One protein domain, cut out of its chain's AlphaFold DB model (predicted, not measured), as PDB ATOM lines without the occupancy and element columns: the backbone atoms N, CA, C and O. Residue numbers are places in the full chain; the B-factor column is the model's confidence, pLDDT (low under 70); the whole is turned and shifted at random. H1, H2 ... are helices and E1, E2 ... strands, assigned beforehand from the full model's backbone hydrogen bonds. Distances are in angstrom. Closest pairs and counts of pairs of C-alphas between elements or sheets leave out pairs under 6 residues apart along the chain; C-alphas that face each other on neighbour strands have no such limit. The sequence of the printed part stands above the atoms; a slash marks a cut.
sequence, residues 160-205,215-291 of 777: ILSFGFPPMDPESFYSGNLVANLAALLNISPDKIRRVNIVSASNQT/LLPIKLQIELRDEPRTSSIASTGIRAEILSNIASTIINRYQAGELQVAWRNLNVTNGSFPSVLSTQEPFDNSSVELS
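AT A GLANCE: This is residues 160 to 205 and 215 to 291 of the 777 residues of the protein "Hypothetical protein" of Rotaria sp. Silwood1 (UniProt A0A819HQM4). A twisted five-strand sheet has two helices over one face, H2 across the strands and H3 along them; H4 makes a corner at H3's end, and residues 228 to 238, of which 238 belongs to H3, stick out. There are 123 residues printed, with four named helices and five named strands in the order E1 H1 H2 E2 E3 H3 H4 E4 E5. The antiparallel sheet runs E2 E3 E1 E4 E5. Mixed in class, the whole is compact, radius of gyration of the C-alphas 15.3 A, spans 50 by 35 by 29 A.

IN THESE COORDINATES: E1, residues 160 to 168, begins at C-alpha 160 (113.345, 151.143, 180.712) and measures 22.3 A. H1 is residues 171 to 174, H2 178 to 186. E2, 193 to 200, measures 20.6 A; E3, 216 to 224, 25.8 A; H3, 238 to 255, 26.2 A. H4 is 258 to 264, E4 276 to 280; E5, 288 to 290, ends at C-alpha 290 (105.398, 158.746, 174.025).

HOW THE PARTS SIT: Within hydrogen-bond range are N 221 and O 197, 2.8 A, for E2 and E3; N 163 and O 220, 2.9 A, for E3 and E1; N 162 and O 278, 2.9 A, for E1 and E4; N 290 and O 277, 2.9 A, in the hairpin E4 and E5. H2 and H3 are on the same face, two layers, at heights of 9.8 A and 9.9 A; closest C-alphas are Val 179 and Ile 193, 7.1 A, and Gln 255 and Leu 290, 6.8 A. H4 touches H2, Ala 262 to Leu 185, C-alphas 6.7 A apart. H1 is only just not on the sheet, with 4 pairs of C-alphas within 10 A. In H3, 13 of 14 O i to N i+4 pairs are within range.

THE WHOLE: Residues 206 to 214 are not printed, a gap of 16.1 A between C-alphas. Links E3 to H3 and H4 to E4 are long. Mean pLDDT of the printed part is 80.7, with 26 residues under 70.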
ATOM      1  N   ILE A 160     112.262 150.389 181.362       92.75
ATOM      2  CA  ILE A 160     113.345 151.143 180.712       92.75
ATOM      3  C   ILE A 160     112.783 152.453 180.167       92.75
ATOM      4  O   ILE A 160     111.871 152.450 179.345       92.75
ATOM      5  N   LEU A 161     113.359 153.573 180.595       94.38
ATOM      6  CA  LEU A 161     113.017 154.916 180.133       94.38
ATOM      7  C   LEU A 161     114.180 155.462 179.305       94.38
ATOM      8  O   LEU A 161     115.314 155.481 179.777       94.38
ATOM      9  N   SER A 162     113.918 155.901 178.076       93.62
ATOM     10  CA  SER A 162     114.945 156.430 177.170       93.62
ATOM     11  C   SER A 162     114.570 157.833 176.691       93.62
ATOM     12  O   SER A 162     113.672 158.006 175.865       93.62
ATOM     13  N   PHE A 163     115.274 158.828 177.230       90.38
ATOM     14  CA  PHE A 163     115.082 160.256 176.991       90.38
ATOM     15  C   PHE A 163     116.017 160.739 175.875       90.38
ATOM     16  O   PHE A 163     117.236 160.583 175.976       90.38
ATOM     17  N   GLY A 164     115.460 161.327 174.816       88.62
ATOM     18  CA  GLY A 164     116.213 161.934 173.716       88.62
ATOM     19  C   GLY A 164     116.418 163.432 173.933       88.62
ATOM     20  O   GLY A 164     115.455 164.149 174.196       88.62
ATOM     21  N   PHE A 165     117.657 163.902 173.801       84.50
ATOM     22  CA  PHE A 165     118.047 165.303 173.973       84.50
ATOM     23  C   PHE A 165     118.522 165.938 172.662       84.50
ATOM     24  O   PHE A 165     119.114 165.248 171.821       84.50
ATOM     25  N   PRO A 166     118.340 167.265 172.507       82.44
ATOM     26  CA  PRO A 166     119.042 168.048 171.496       82.44
ATOM     27  C   PRO A 166     120.572 167.874 171.566       82.44
ATOM     28  O   PRO A 166     121.100 167.436 172.590       82.44
ATOM     29  N   PRO A 167     121.305 168.243 170.500       80.06
ATOM     30  CA  PRO A 167     122.763 168.222 170.492       80.06
ATOM     31  C   PRO A 167     123.399 169.008 171.651       80.06
ATOM     32  O   PRO A 167     123.249 170.225 171.733       80.06
ATOM     33  N   MET A 168     124.133 168.313 172.523       76.25
ATOM     34  CA  MET A 168     124.831 168.893 173.680       76.25
ATOM     35  C   MET A 168     126.072 168.064 174.057       76.25
ATOM     36  O   MET A 168     126.352 167.038 173.438       76.25
ATOM     37  N   ASP A 169     126.836 168.526 175.046       73.31
ATOM     38  CA  ASP A 169     128.021 167.840 175.574       73.31
ATOM     39  C   ASP A 169     127.630 166.781 176.633       73.31
ATOM     40  O   ASP A 169     126.969 167.147 177.615       73.31
ATOM     41  N   PRO A 170     128.025 165.495 176.490       70.19
ATOM     42  CA  PRO A 170     127.797 164.465 177.505       70.19
ATOM     43  C   PRO A 170     128.305 164.835 178.904       70.19
ATOM     44  O   PRO A 170     127.634 164.509 179.883       70.19
ATOM     45  N   GLU A 171     129.422 165.564 179.020       72.25
ATOM     46  CA  GLU A 171     130.003 165.949 180.319       72.25
ATOM     47  C   GLU A 171     129.068 166.844 181.149       72.25
ATOM     48  O   GLU A 171     129.120 166.841 182.381       72.25
ATOM     49  N   SER A 172     128.112 167.530 180.506       70.88
ATOM     50  CA  SER A 172     127.073 168.286 181.217       70.88
ATOM     51  C   SER A 172     126.234 167.401 182.152       70.88
ATOM     52  O   SER A 172     125.889 167.852 183.243       70.88
ATOM     53  N   PHE A 173     125.950 166.146 181.779       68.50
ATOM     54  CA  PHE A 173     125.165 165.212 182.603       68.50
ATOM     55  C   PHE A 173     125.943 164.655 183.805       68.50
ATOM     56  O   PHE A 173     125.334 164.299 184.815       68.50
ATOM     57  N   TYR A 174     127.272 164.565 183.708       67.50
ATOM     58  CA  TYR A 174     128.136 163.989 184.746       67.50
ATOM     59  C   TYR A 174     128.549 165.003 185.830       67.50
ATOM     60  O   TYR A 174     129.168 164.634 186.827       67.50
ATOM     61  N   SER A 175     128.165 166.274 185.675       59.69
ATOM     62  CA  SER A 175     128.549 167.397 186.545       59.69
ATOM     63  C   SER A 175     127.922 167.410 187.956       59.69
ATOM     64  O   SER A 175     128.243 168.287 188.760       59.69
ATOM     65  N   GLY A 176     127.051 166.453 188.299       67.06
ATOM     66  CA  GLY A 176     126.366 166.401 189.596       67.06
ATOM     67  C   GLY A 176     125.787 165.028 189.948       67.06
ATOM     68  O   GLY A 176     126.016 164.038 189.256       67.06
ATOM     69  N   ASN A 177     125.009 164.948 191.038       79.31
ATOM     70  CA  ASN A 177     124.387 163.696 191.498       79.31
ATOM     71  C   ASN A 177     123.179 163.302 190.623       79.31
ATOM     72  O   ASN A 177     122.017 163.430 191.016       79.31
ATOM     73  N   LEU A 178     123.482 162.827 189.414       82.81
ATOM     74  CA  LEU A 178     122.522 162.465 188.377       82.81
ATOM     75  C   LEU A 178     121.462 161.469 188.879       82.81
ATOM     76  O   LEU A 178     120.275 161.682 188.647       82.81
ATOM     77  N   VAL A 179     121.859 160.433 189.627       86.94
ATOM     78  CA  VAL A 179     120.935 159.409 190.153       86.94
ATOM     79  C   VAL A 179     119.916 160.017 191.123       86.94
ATOM     80  O   VAL A 179     118.719 159.774 190.972       86.94
ATOM     81  N   ALA A 180     120.347 160.846 192.081       86.75
ATOM     82  CA  ALA A 180     119.426 161.489 193.023       86.75
ATOM     83  C   ALA A 180     118.491 162.497 192.332       86.75
ATOM     84  O   ALA A 180     117.301 162.550 192.642       86.75
ATOM     85  N   ASN A 181     119.004 163.254 191.358       85.94
ATOM     86  CA  ASN A 181     118.210 164.235 190.620       85.94
ATOM     87  C   ASN A 181     117.146 163.570 189.725       85.94
ATOM     88  O   ASN A 181     116.009 164.035 189.663       85.94
ATOM     89  N   LEU A 182     117.486 162.453 189.070       89.06
ATOM     90  CA  LEU A 182     116.539 161.655 188.282       89.06
ATOM     91  C   LEU A 182     115.498 160.959 189.168       89.06
ATOM     92  O   LEU A 182     114.324 160.911 188.805       89.06
ATOM     93  N   ALA A 183     115.897 160.479 190.349       90.06
ATOM     94  CA  ALA A 183     114.970 159.924 191.330       90.06
ATOM     95  C   ALA A 183     113.930 160.970 191.780       90.06
ATOM     96  O   ALA A 183     112.726 160.708 191.742       90.06
ATOM     97  N   ALA A 184     114.381 162.190 192.100       88.56
ATOM     98  CA  ALA A 184     113.512 163.306 192.472       88.56
ATOM     99  C   ALA A 184     112.556 163.728 191.337       88.56
ATOM    100  O   ALA A 184     111.363 163.901 191.577       88.56
ATOM    101  N   LEU A 185     113.042 163.834 190.092       88.00
ATOM    102  CA  LEU A 185     112.225 164.160 188.911       88.00
ATOM    103  C   LEU A 185     111.049 163.190 188.716       88.00
ATOM    104  O   LEU A 185     109.895 163.589 188.508       88.00
ATOM    105  N   LEU A 186     111.370 161.896 188.746       90.50
ATOM    106  CA  LEU A 186     110.433 160.808 188.483       90.50
ATOM    107  C   LEU A 186     109.543 160.503 189.701       90.50
ATOM    108  O   LEU A 186     108.592 159.738 189.569       90.50
ATOM    109  N   ASN A 187     109.809 161.142 190.848       89.94
ATOM    110  CA  ASN A 187     109.181 160.895 192.148       89.94
ATOM    111  C   ASN A 187     109.300 159.424 192.593       89.94
ATOM    112  O   ASN A 187     108.324 158.777 192.974       89.94
ATOM    113  N   ILE A 188     110.521 158.894 192.514       91.44
ATOM    114  CA  ILE A 188     110.882 157.533 192.925       91.44
ATOM    115  C   ILE A 188     112.022 157.573 193.946       91.44
ATOM    116  O   ILE A 188     112.794 158.527 194.011       91.44
ATOM    117  N   SER A 189     112.167 156.508 194.731       89.12
ATOM    118  CA  SER A 189     113.342 156.338 195.589       89.12
ATOM    119  C   SER A 189     114.593 156.029 194.739       89.12
ATOM    120  O   SER A 189     114.483 155.259 193.779       89.12
ATOM    121  N   PRO A 190     115.788 156.564 195.074       88.06
ATOM    122  CA  PRO A 190     117.021 156.291 194.331       88.06
ATOM    123  C   PRO A 190     117.383 154.805 194.223       88.06
ATOM    124  O   PRO A 190     118.014 154.419 193.243       88.06
ATOM    125  N   ASP A 191     116.944 153.954 195.166       86.62
ATOM    126  CA  ASP A 191     117.143 152.498 195.075       86.62
ATOM    127  C   ASP A 191     116.501 151.892 193.822       86.62
ATOM    128  O   ASP A 191     116.934 150.842 193.370       86.62
ATOM    129  N   LYS A 192     115.479 152.523 193.231       89.75
ATOM    130  CA  LYS A 192     114.815 151.990 192.036       89.75
ATOM    131  C   LYS A 192     115.692 152.057 190.788       89.75
ATOM    132  O   LYS A 192     115.448 151.284 189.867       89.75
ATOM    133  N   ILE A 193     116.688 152.943 190.744       91.25
ATOM    134  CA  ILE A 193     117.545 153.147 189.571       91.25
ATOM    135  C   ILE A 193     118.665 152.098 189.566       91.25
ATOM    136  O   ILE A 193     119.508 152.061 190.460       91.25
ATOM    137  N   ARG A 194     118.676 151.235 188.545       91.00
ATOM    138  CA  ARG A 194     119.595 150.085 188.431       91.00
ATOM    139  C   ARG A 194     120.714 150.284 187.424       91.00
ATOM    140  O   ARG A 194     121.796 149.739 187.619       91.00
ATOM    141  N   ARG A 195     120.473 151.091 186.395       90.50
ATOM    142  CA  ARG A 195     121.472 151.561 185.430       90.50
ATOM    143  C   ARG A 195     121.108 152.972 184.992       90.50
ATOM    144  O   ARG A 195     119.925 153.303 184.885       90.50
ATOM    145  N   VAL A 196     122.133 153.766 184.715       89.38
ATOM    146  CA  VAL A 196     122.034 155.016 183.963       89.38
ATOM    147  C   VAL A 196     123.118 154.957 182.894       89.38
ATOM    148  O   VAL A 196     124.285 154.778 183.232       89.38
ATOM    149  N   ASN A 197     122.736 155.065 181.625       87.06
ATOM    150  CA  ASN A 197     123.651 155.048 180.486       87.06
ATOM    151  C   ASN A 197     123.373 156.277 179.603       87.06
ATOM    152  O   ASN A 197     122.218 156.624 179.353       87.06
ATOM    153  N   ILE A 198     124.433 156.962 179.172       83.62
ATOM    154  CA  ILE A 198     124.383 158.171 178.345       83.62
ATOM    155  C   ILE A 198     125.108 157.867 177.036       83.62
ATOM    156  O   ILE A 198     126.334 157.777 176.992       83.62
ATOM    157  N   VAL A 199     124.334 157.723 175.962       74.56
ATOM    158  CA  VAL A 199     124.826 157.340 174.636       74.56
ATOM    159  C   VAL A 199     124.710 158.536 173.695       74.56
ATOM    160  O   VAL A 199     123.607 159.021 173.432       74.56
ATOM    161  N   SER A 200     125.828 159.012 173.143       67.56
ATOM    162  CA  SER A 200     125.783 159.920 171.992       67.56
ATOM    163  C   SER A 200     125.297 159.145 170.762       67.56
ATOM    164  O   SER A 200     125.707 158.011 170.522       67.56
ATOM    165  N   ALA A 201     124.401 159.724 169.960       55.56
ATOM    166  CA  ALA A 201     123.693 158.977 168.911       55.56
ATOM    167  C   ALA A 201     124.570 158.482 167.732       55.56
ATOM    168  O   ALA A 201     124.063 157.854 166.803       55.56
ATOM    169  N   SER A 202     125.882 158.735 167.739       45.34
ATOM    170  CA  SER A 202     126.815 158.400 166.658       45.34
ATOM    171  C   SER A 202     127.391 156.978 166.744       45.34
ATOM    172  O   SER A 202     128.607 156.801 166.699       45.34
ATOM    173  N   ASN A 203     126.535 155.952 166.783       40.47
ATOM    174  CA  ASN A 203     126.965 154.572 166.496       40.47
ATOM    175  C   ASN A 203     127.038 154.264 164.980       40.47
ATOM    176  O   ASN A 203     127.408 153.161 164.581       40.47
ATOM    177  N   GLN A 204     126.766 155.247 164.109       40.53
ATOM    178  CA  GLN A 204     127.029 155.147 162.670       40.53
ATOM    179  C   GLN A 204     128.483 155.502 162.311       40.53
ATOM    180  O   GLN A 204     128.786 156.593 161.838       40.53
ATOM    181  N   THR A 205     129.351 154.494 162.415       37.94
ATOM    182  CA  THR A 205     130.674 154.377 161.764       37.94
ATOM    183  C   THR A 205     131.808 155.326 162.183       37.94
ATOM    184  O   THR A 205     131.650 156.486 162.540       37.94
ATOM    185  N   LEU A 215     128.153 169.076 167.698       61.22
ATOM    186  CA  LEU A 215     127.369 168.493 168.789       61.22
ATOM    187  C   LEU A 215     126.448 167.393 168.233       61.22
ATOM    188  O   LEU A 215     125.928 167.504 167.120       61.22
ATOM    189  N   LEU A 216     126.216 166.344 169.020       65.81
ATOM    190  CA  LEU A 216     125.414 165.182 168.633       65.81
ATOM    191  C   LEU A 216     124.241 165.007 169.602       65.81
ATOM    192  O   LEU A 216     124.428 165.238 170.797       65.81
ATOM    193  N   PRO A 217     123.045 164.600 169.135       74.12
ATOM    194  CA  PRO A 217     121.931 164.327 170.034       74.12
ATOM    195  C   PRO A 217     122.277 163.161 170.969       74.12
ATOM    196  O   PRO A 217     122.959 162.207 170.578       74.12
ATOM    197  N   ILE A 218     121.810 163.251 172.211       82.19
ATOM    198  CA  ILE A 218     122.137 162.309 173.288       82.19
ATOM    199  C   ILE A 218     120.895 161.504 173.665       82.19
ATOM    200  O   ILE A 218     119.790 162.044 173.724       82.19
ATOM    201  N   LYS A 219     121.075 160.213 173.949       86.12
ATOM    202  CA  LYS A 219     120.069 159.367 174.594       86.12
ATOM    203  C   LYS A 219     120.515 159.028 176.014       86.12
ATOM    204  O   LYS A 219     121.529 158.361 176.201       86.12
ATOM    205  N   LEU A 220     119.740 159.474 176.998       88.31
ATOM    206  CA  LEU A 220     119.855 159.067 178.396       88.31
ATOM    207  C   LEU A 220     118.895 157.897 178.630       88.31
ATOM    208  O   LEU A 220     117.677 158.074 178.570       88.31
ATOM    209  N   GLN A 221     119.440 156.715 178.895       91.00
ATOM    210  CA  GLN A 221     118.682 155.524 179.256       91.00
ATOM    211  C   GLN A 221     118.765 155.286 180.767       91.00
ATOM    212  O   GLN A 221     119.848 155.303 181.353       91.00
ATOM    213  N   ILE A 222     117.610 155.065 181.391       92.12
ATOM    214  CA  ILE A 222     117.452 154.816 182.825       92.12
ATOM    215  C   ILE A 222     116.672 153.518 182.995       92.12
ATOM    216  O   ILE A 222     115.628 153.322 182.374       92.12
ATOM    217  N   GLU A 223     117.160 152.653 183.873       92.75
ATOM    218  CA  GLU A 223     116.504 151.394 184.212       92.75
ATOM    219  C   GLU A 223     115.928 151.438 185.615       92.75
ATOM    220  O   GLU A 223     116.664 151.603 186.591       92.75
ATOM    221  N   LEU A 224     114.616 151.248 185.709       92.88
ATOM    222  CA  LEU A 224     113.871 151.219 186.954       92.88
ATOM    223  C   LEU A 224     113.451 149.788 187.277       92.88
ATOM    224  O   LEU A 224     112.825 149.107 186.466       92.88
ATOM    225  N   ARG A 225     113.817 149.323 188.472       88.56
ATOM    226  CA  ARG A 225     113.525 147.970 188.948       88.56
ATOM    227  C   ARG A 225     113.570 147.915 190.481       88.56
ATOM    228  O   ARG A 225     114.369 148.595 191.126       88.56
ATOM    229  N   ASP A 226     112.797 147.001 191.056       86.12
ATOM    230  CA  ASP A 226     112.863 146.659 192.477       86.12
ATOM    231  C   ASP A 226     114.062 145.759 192.854       86.12
ATOM    232  O   ASP A 226     114.509 144.906 192.079       86.12
ATOM    233  N   GLU A 227     114.575 145.939 194.076       83.25
ATOM    234  CA  GLU A 227     115.712 145.174 194.618       83.25
ATOM    235  C   GLU A 227     115.428 143.659 194.542       83.25
ATOM    236  O   GLU A 227     114.311 143.247 194.877       83.25
ATOM    237  N   PRO A 228     116.387 142.809 194.134       84.75
ATOM    238  CA  PRO A 228     116.225 141.360 194.204       84.75
ATOM    239  C   PRO A 228     115.834 140.892 195.609       84.75
ATOM    240  O   PRO A 228     116.046 141.577 196.613       84.75
ATOM    241  N   ARG A 229     115.250 139.695 195.705       80.38
ATOM    242  CA  ARG A 229     115.002 139.078 197.011       80.38
ATOM    243  C   ARG A 229     116.244 138.351 197.478       80.38
ATOM    244  O   ARG A 229     116.909 137.725 196.673       80.38
ATOM    245  N   THR A 230     116.515 138.363 198.777       83.12
ATOM    246  CA  THR A 230     117.630 137.603 199.357       83.12
ATOM    247  C   THR A 230     117.454 136.089 199.199       83.12
ATOM    248  O   THR A 230     118.449 135.390 199.018       83.12
ATOM    249  N   SER A 231     116.211 135.586 199.199       75.56
ATOM    250  CA  SER A 231     115.892 134.177 198.930       75.56
ATOM    251  C   SER A 231     114.801 133.983 197.868       75.56
ATOM    252  O   SER A 231     113.913 134.821 197.681       75.56
ATOM    253  N   SER A 232     114.847 132.839 197.181       71.00
ATOM    254  CA  SER A 232     113.952 132.498 196.068       71.00
ATOM    255  C   SER A 232     112.548 132.055 196.513       71.00
ATOM    256  O   SER A 232     111.664 131.930 195.662       71.00
ATOM    257  N   ILE A 233     112.328 131.862 197.822       68.94
ATOM    258  CA  ILE A 233     111.108 131.292 198.430       68.94
ATOM    259  C   ILE A 233     110.054 132.367 198.777       68.94
ATOM    260  O   ILE A 233     108.864 132.073 198.844       68.94
ATOM    261  N   ALA A 234     110.453 133.629 198.964       62.34
ATOM    262  CA  ALA A 234     109.533 134.711 199.337       62.34
ATOM    263  C   ALA A 234     108.465 135.018 198.252       62.34
ATOM    264  O   ALA A 234     108.743 134.973 197.051       62.34
ATOM    265  N   SER A 235     107.249 135.387 198.678       55.66
ATOM    266  CA  SER A 235     105.996 135.395 197.887       55.66
ATOM    267  C   SER A 235     105.921 136.450 196.765       55.66
ATOM    268  O   SER A 235     106.177 137.634 196.963       55.66
ATOM    269  N   THR A 236     105.615 136.050 195.529       54.41
ATOM    270  CA  THR A 236     105.975 136.786 194.292       54.41
ATOM    271  C   THR A 236     105.132 138.001 193.875       54.41
ATOM    272  O   THR A 236     105.644 138.787 193.089       54.41
ATOM    273  N   GLY A 237     103.919 138.222 194.395       50.03
ATOM    274  CA  GLY A 237     102.982 139.210 193.818       50.03
ATOM    275  C   GLY A 237     103.416 140.690 193.853       50.03
ATOM    276  O   GLY A 237     103.555 141.329 192.815       50.03
ATOM    277  N   ILE A 238     103.652 141.235 195.050       53.41
ATOM    278  CA  ILE A 238     103.514 142.681 195.352       53.41
ATOM    279  C   ILE A 238     104.426 143.628 194.530       53.41
ATOM    280  O   ILE A 238     104.109 144.800 194.354       53.41
ATOM    281  N   ARG A 239     105.582 143.169 194.026       65.00
ATOM    282  CA  ARG A 239     106.615 144.080 193.474       65.00
ATOM    283  C   ARG A 239     106.443 144.419 191.989       65.00
ATOM    284  O   ARG A 239     106.936 145.459 191.565       65.00
ATOM    285  N   ALA A 240     105.749 143.582 191.215       62.41
ATOM    286  CA  ALA A 240     105.449 143.887 189.812       62.41
ATOM    287  C   ALA A 240     104.430 145.033 189.709       62.41
ATOM    288  O   ALA A 240     104.669 146.006 188.999       62.41
ATOM    289  N   GLU A 241     103.372 144.966 190.520       69.19
ATOM    290  CA  GLU A 241     102.352 146.009 190.658       69.19
ATOM    291  C   GLU A 241     102.965 147.365 191.047       69.19
ATOM    292  O   GLU A 241     102.638 148.387 190.452       69.19
ATOM    293  N   ILE A 242     103.928 147.392 191.980       80.00
ATOM    294  CA  ILE A 242     104.647 148.625 192.353       80.00
ATOM    295  C   ILE A 242     105.398 149.234 191.157       80.00
ATOM    296  O   ILE A 242     105.346 150.449 190.968       80.00
ATOM    297  N   LEU A 243     106.077 148.428 190.334       86.50
ATOM    298  CA  LEU A 243     106.805 148.956 189.174       86.50
ATOM    299  C   LEU A 243     105.859 149.383 188.038       86.50
ATOM    300  O   LEU A 243     106.137 150.369 187.361       86.50
ATOM    301  N   SER A 244     104.719 148.706 187.881       87.38
ATOM    302  CA  SER A 244     103.624 149.120 186.992       87.38
ATOM    303  C   SER A 244     102.995 150.450 187.433       87.38
ATOM    304  O   SER A 244     102.845 151.367 186.628       87.38
ATOM    305  N   ASN A 245     102.755 150.641 188.739       88.81
ATOM    306  CA  ASN A 245     102.308 151.918 189.309       88.81
ATOM    307  C   ASN A 245     103.291 153.062 188.987       88.81
ATOM    308  O   ASN A 245     102.871 154.171 188.647       88.81
ATOM    309  N   ILE A 246     104.600 152.792 189.065       90.56
ATOM    310  CA  ILE A 246     105.660 153.739 188.690       90.56
ATOM    311  C   ILE A 246     105.632 154.018 187.179       90.56
ATOM    312  O   ILE A 246     105.652 155.186 186.789       90.56
ATOM    313  N   ALA A 247     105.522 152.984 186.335       92.19
ATOM    314  CA  ALA A 247     105.401 153.126 184.881       92.19
ATOM    315  C   ALA A 247     104.200 154.006 184.506       92.19
ATOM    316  O   ALA A 247     104.376 155.037 183.859       92.19
ATOM    317  N   SER A 248     103.004 153.666 185.002       92.81
ATOM    318  CA  SER A 248     101.779 154.452 184.830       92.81
ATOM    319  C   SER A 248     101.976 155.903 185.254       92.81
ATOM    320  O   SER A 248     101.604 156.797 184.503       92.81
ATOM    321  N   THR A 249     102.577 156.162 186.418       92.50
ATOM    322  CA  THR A 249     102.768 157.532 186.921       92.50
ATOM    323  C   THR A 249     103.703 158.341 186.018       92.50
ATOM    324  O   THR A 249     103.403 159.487 185.685       92.50
ATOM    325  N   ILE A 250     104.824 157.759 185.583       92.62
ATOM    326  CA  ILE A 250     105.812 158.445 184.737       92.62
ATOM    327  C   ILE A 250     105.260 158.684 183.325       92.62
ATOM    328  O   ILE A 250     105.381 159.797 182.808       92.62
ATOM    329  N   ILE A 251     104.606 157.679 182.730       94.25
ATOM    330  CA  ILE A 251     103.936 157.787 181.428       94.25
ATOM    331  C   ILE A 251     102.869 158.884 181.494       94.25
ATOM    332  O   ILE A 251     102.922 159.836 180.719       94.25
ATOM    333  N   ASN A 252     101.958 158.819 182.469       93.69
ATOM    334  CA  ASN A 252     100.869 159.781 182.615       93.69
ATOM    335  C   ASN A 252     101.381 161.221 182.788       93.69
ATOM    336  O   ASN A 252     100.924 162.115 182.075       93.69
ATOM    337  N   ARG A 253     102.368 161.452 183.666       91.75
ATOM    338  CA  ARG A 253     102.960 162.784 183.890       91.75
ATOM    339  C   ARG A 253     103.711 163.327 182.673       91.75
ATOM    340  O   ARG A 253     103.709 164.536 182.456       91.75
ATOM    341  N   TYR A 254     104.334 162.470 181.862       92.19
ATOM    342  CA  TYR A 254     104.933 162.894 180.593       92.19
ATOM    343  C   TYR A 254     103.861 163.225 179.544       92.19
ATOM    344  O   TYR A 254     103.946 164.264 178.890       92.19
ATOM    345  N   GLN A 255     102.837 162.380 179.386       92.69
ATOM    346  CA  GLN A 255     101.788 162.581 178.379       92.69
ATOM    347  C   GLN A 255     100.862 163.761 178.711       92.69
ATOM    348  O   GLN A 255     100.304 164.368 177.799       92.69
ATOM    349  N   ALA A 256     100.766 164.138 179.990       90.81
ATOM    350  CA  ALA A 256     100.111 165.357 180.465       90.81
ATOM    351  C   ALA A 256     100.982 166.634 180.384       90.81
ATOM    352  O   ALA A 256     100.504 167.724 180.691       90.81
ATOM    353  N   GLY A 257     102.260 166.530 179.995       89.06
ATOM    354  CA  GLY A 257     103.174 167.673 179.872       89.06
ATOM    355  C   GLY A 257     103.851 168.131 181.178       89.06
ATOM    356  O   GLY A 257     104.656 169.065 181.156       89.06
ATOM    357  N   GLU A 258     103.567 167.493 182.320       88.38
ATOM    358  CA  GLU A 258     104.143 167.878 183.615       88.38
ATOM    359  C   GLU A 258     105.642 167.595 183.710       88.38
ATOM    360  O   GLU A 258     106.390 168.387 184.284       88.38
ATOM    361  N   LEU A 259     106.091 166.447 183.189       87.94
ATOM    362  CA  LEU A 259     107.474 165.996 183.358       87.94
ATOM    363  C   LEU A 259     108.465 166.939 182.655       87.94
ATOM    364  O   LEU A 259     109.587 167.130 183.112       87.94
ATOM    365  N   GLN A 260     108.015 167.580 181.581       83.94
ATOM    366  CA  GLN A 260     108.726 168.567 180.781       83.94
ATOM    367  C   GLN A 260     108.843 169.907 181.525       83.94
ATOM    368  O   GLN A 260     109.892 170.551 181.476       83.94
ATOM    369  N   VAL A 261     107.802 170.308 182.267       83.00
ATOM    370  CA  VAL A 261     107.853 171.464 183.182       83.00
ATOM    371  C   VAL A 261     108.774 171.165 184.368       83.00
ATOM    372  O   VAL A 261     109.617 171.992 184.707       83.00
ATOM    373  N   ALA A 262     108.681 169.966 184.950       84.50
ATOM    374  CA  ALA A 262     109.563 169.531 186.027       84.50
ATOM    375  C   ALA A 262     111.039 169.494 185.587       84.50
ATOM    376  O   ALA A 262     111.896 169.964 186.330       84.50
ATOM    377  N   TRP A 263     111.339 169.026 184.366       84.06
ATOM    378  CA  TRP A 263     112.710 169.007 183.837       84.06
ATOM    379  C   TRP A 263     113.312 170.410 183.720       84.06
ATOM    380  O   TRP A 263     114.463 170.619 184.092       84.06
ATOM    381  N   ARG A 264     112.539 171.401 183.253       78.88
ATOM    382  CA  ARG A 264     113.009 172.795 183.123       78.88
ATOM    383  C   ARG A 264     113.424 173.432 184.453       78.88
ATOM    384  O   ARG A 264     114.207 174.374 184.443       78.88
ATOM    385  N   ASN A 265     112.938 172.900 185.573       77.31
ATOM    386  CA  ASN A 265     113.268 173.363 186.921       77.31
ATOM    387  C   ASN A 265     114.474 172.619 187.539       77.31
ATOM    388  O   ASN A 265     114.777 172.828 188.713       77.31
ATOM    389  N   LEU A 266     115.153 171.740 186.788       72.69
ATOM    390  CA  LEU A 266     116.275 170.931 187.269       72.69
ATOM    391  C   LEU A 266     117.617 171.343 186.654       72.69
ATOM    392  O   LEU A 266     117.839 171.248 185.446       72.69
ATOM    393  N   ASN A 267     118.579 171.666 187.521       65.75
ATOM    394  CA  ASN A 267     119.967 171.972 187.160       65.75
ATOM    395  C   ASN A 267     120.786 170.694 186.854       65.75
ATOM    396  O   ASN A 267     121.843 170.476 187.435       65.75
ATOM    397  N   VAL A 268     120.273 169.817 185.982       65.06
ATOM    398  CA  VAL A 268     120.901 168.528 185.601       65.06
ATOM    399  C   VAL A 268     121.567 168.594 184.224       65.06
ATOM    400  O   VAL A 268     122.479 167.831 183.930       65.06
ATOM    401  N   THR A 269     121.088 169.491 183.363       64.06
ATOM    402  CA  THR A 269     121.340 169.461 181.911       64.06
ATOM    403  C   THR A 269     121.653 170.845 181.333       64.06
ATOM    404  O   THR A 269     121.443 171.089 180.145       64.06
ATOM    405  N   ASN A 270     122.136 171.778 182.166       67.31
ATOM    406  CA  ASN A 270     122.499 173.149 181.774       67.31
ATOM    407  C   ASN A 270     121.391 173.875 180.971       67.31
ATOM    408  O   ASN A 270     121.655 174.538 179.973       67.31
ATOM    409  N   GLY A 271     120.129 173.707 181.389       67.31
ATOM    410  CA  GLY A 271     118.942 174.281 180.736       67.31
ATOM    411  C   GLY A 271     118.384 173.484 179.547       67.31
ATOM    412  O   GLY A 271     117.265 173.753 179.110       67.31
ATOM    413  N   SER A 272     119.103 172.474 179.049       74.12
ATOM    414  CA  SER A 272     118.589 171.551 178.025       74.12
ATOM    415  C   SER A 272     117.511 170.636 178.616       74.12
ATOM    416  O   SER A 272     117.609 170.219 179.767       74.12
ATOM    417  N   PHE A 273     116.491 170.278 177.841       76.75
ATOM    418  CA  PHE A 273     115.414 169.367 178.251       76.75
ATOM    419  C   PHE A 273     115.168 168.315 177.158       76.75
ATOM    420  O   PHE A 273     115.501 168.567 175.995       76.75
ATOM    421  N   PRO A 274     114.627 167.129 177.496       83.12
ATOM    422  CA  PRO A 274     114.390 166.084 176.511       83.12
ATOM    423  C   PRO A 274     113.303 166.512 175.522       83.12
ATOM    424  O   PRO A 274     112.269 167.056 175.912       83.12
ATOM    425  N   SER A 275     113.537 166.245 174.239       81.69
ATOM    426  CA  SER A 275     112.554 166.427 173.167       81.69
ATOM    427  C   SER A 275     111.619 165.226 173.021       81.69
ATOM    428  O   SER A 275     110.508 165.386 172.527       81.69
ATOM    429  N   VAL A 276     112.066 164.039 173.448       87.06
ATOM    430  CA  VAL A 276     111.362 162.756 173.302       87.06
ATOM    431  C   VAL A 276     111.566 161.900 174.556       87.06
ATOM    432  O   VAL A 276     112.670 161.852 175.101       87.06
ATOM    433  N   LEU A 277     110.532 161.163 174.968       91.62
ATOM    434  CA  LEU A 277     110.640 160.009 175.866       91.62
ATOM    435  C   LEU A 277     110.086 158.765 175.164       91.62
ATOM    436  O   LEU A 277     109.001 158.796 174.593       91.62
ATOM    437  N   SER A 278     110.812 157.657 175.268       93.94
ATOM    438  CA  SER A 278     110.324 156.316 174.931       93.94
ATOM    439  C   SER A 278     110.413 155.393 176.147       93.94
ATOM    440  O   SER A 278     111.288 155.567 177.001       93.94
ATOM    441  N   THR A 279     109.487 154.442 176.245       94.06
ATOM    442  CA  THR A 279     109.338 153.527 177.384       94.06
ATOM    443  C   THR A 279     109.249 152.077 176.918       94.06
ATOM    444  O   THR A 279     108.553 151.780 175.952       94.06
ATOM    445  N   GLN A 280     109.906 151.173 177.637       93.12
ATOM    446  CA  GLN A 280     109.662 149.732 177.581       93.12
ATOM    447  C   GLN A 280     109.142 149.312 178.956       93.12
ATOM    448  O   GLN A 280     109.846 149.459 179.958       93.12
ATOM    449  N   GLU A 281     107.887 148.870 179.012       91.75
ATOM    450  CA  GLU A 281     107.191 148.567 180.264       91.75
ATOM    451  C   GLU A 281     107.610 147.211 180.876       91.75
ATOM    452  O   GLU A 281     108.245 146.381 180.213       91.75
ATOM    453  N   PRO A 282     107.289 146.962 182.162       87.94
ATOM    454  CA  PRO A 282     107.544 145.680 182.809       87.94
ATOM    455  C   PRO A 282     106.991 144.487 182.017       87.94
ATOM    456  O   PRO A 282     105.800 144.410 181.739       87.94
ATOM    457  N   PHE A 283     107.864 143.524 181.719       82.94
ATOM    458  CA  PHE A 283     107.613 142.350 180.869       82.94
ATOM    459  C   PHE A 283     107.359 142.599 179.367       82.94
ATOM    460  O   PHE A 283     107.215 141.614 178.644       82.94
ATOM    461  N   ASP A 284     107.396 143.842 178.873       85.31
ATOM    462  CA  ASP A 284     107.377 144.124 177.431       85.31
ATOM    463  C   ASP A 284     108.756 143.893 176.787       85.31
ATOM    464  O   ASP A 284     109.810 144.074 177.412       85.31
ATOM    465  N   ASN A 285     108.742 143.566 175.490       81.19
ATOM    466  CA  ASN A 285     109.938 143.436 174.644       81.19
ATOM    467  C   ASN A 285     110.130 144.623 173.679       81.19
ATOM    468  O   ASN A 285     111.214 144.795 173.127       81.19
ATOM    469  N   SER A 286     109.096 145.442 173.481       85.88
ATOM    470  CA  SER A 286     109.086 146.610 172.593       85.88
ATOM    471  C   SER A 286     109.221 147.916 173.374       85.88
ATOM    472  O   SER A 286     108.548 148.103 174.384       85.88
ATOM    473  N   SER A 287     110.032 148.846 172.867       89.25
ATOM    474  CA  SER A 287     110.015 150.243 173.320       89.25
ATOM    475  C   SER A 287     109.022 151.051 172.482       89.25
ATOM    476  O   SER A 287     109.001 150.920 171.258       89.25
ATOM    477  N   VAL A 288     108.213 151.884 173.135       92.25
ATOM    478  CA  VAL A 288     107.190 152.739 172.516       92.25
ATOM    479  C   VAL A 288     107.515 154.204 172.793       92.25
ATOM    480  O   VAL A 288     107.791 154.584 173.932       92.25
ATOM    481  N   GLU A 289     107.488 155.039 171.755       93.19
ATOM    482  CA  GLU A 289     107.650 156.489 171.888       93.19
ATOM    483  C   GLU A 289     106.367 157.140 172.425       93.19
ATOM    484  O   GLU A 289     105.259 156.787 172.017       93.19
ATOM    485  N   LEU A 290     106.511 158.072 173.368       93.88
ATOM    486  CA  LEU A 290     105.398 158.746 174.025       93.88
ATOM    487  C   LEU A 290     105.194 160.153 173.457       93.88
ATOM    488  O   LEU A 290     106.130 160.950 173.350       93.88
ATOM    489  N   SER A 291     103.932 160.495 173.205       92.56
ATOM    490  CA  SER A 291     103.493 161.830 172.779       92.56
ATOM    491  C   SER A 291     102.744 162.551 173.903       92.56
ATOM    492  O   SER A 291     102.016 161.918 174.670       92.56
TER     493      SER A 291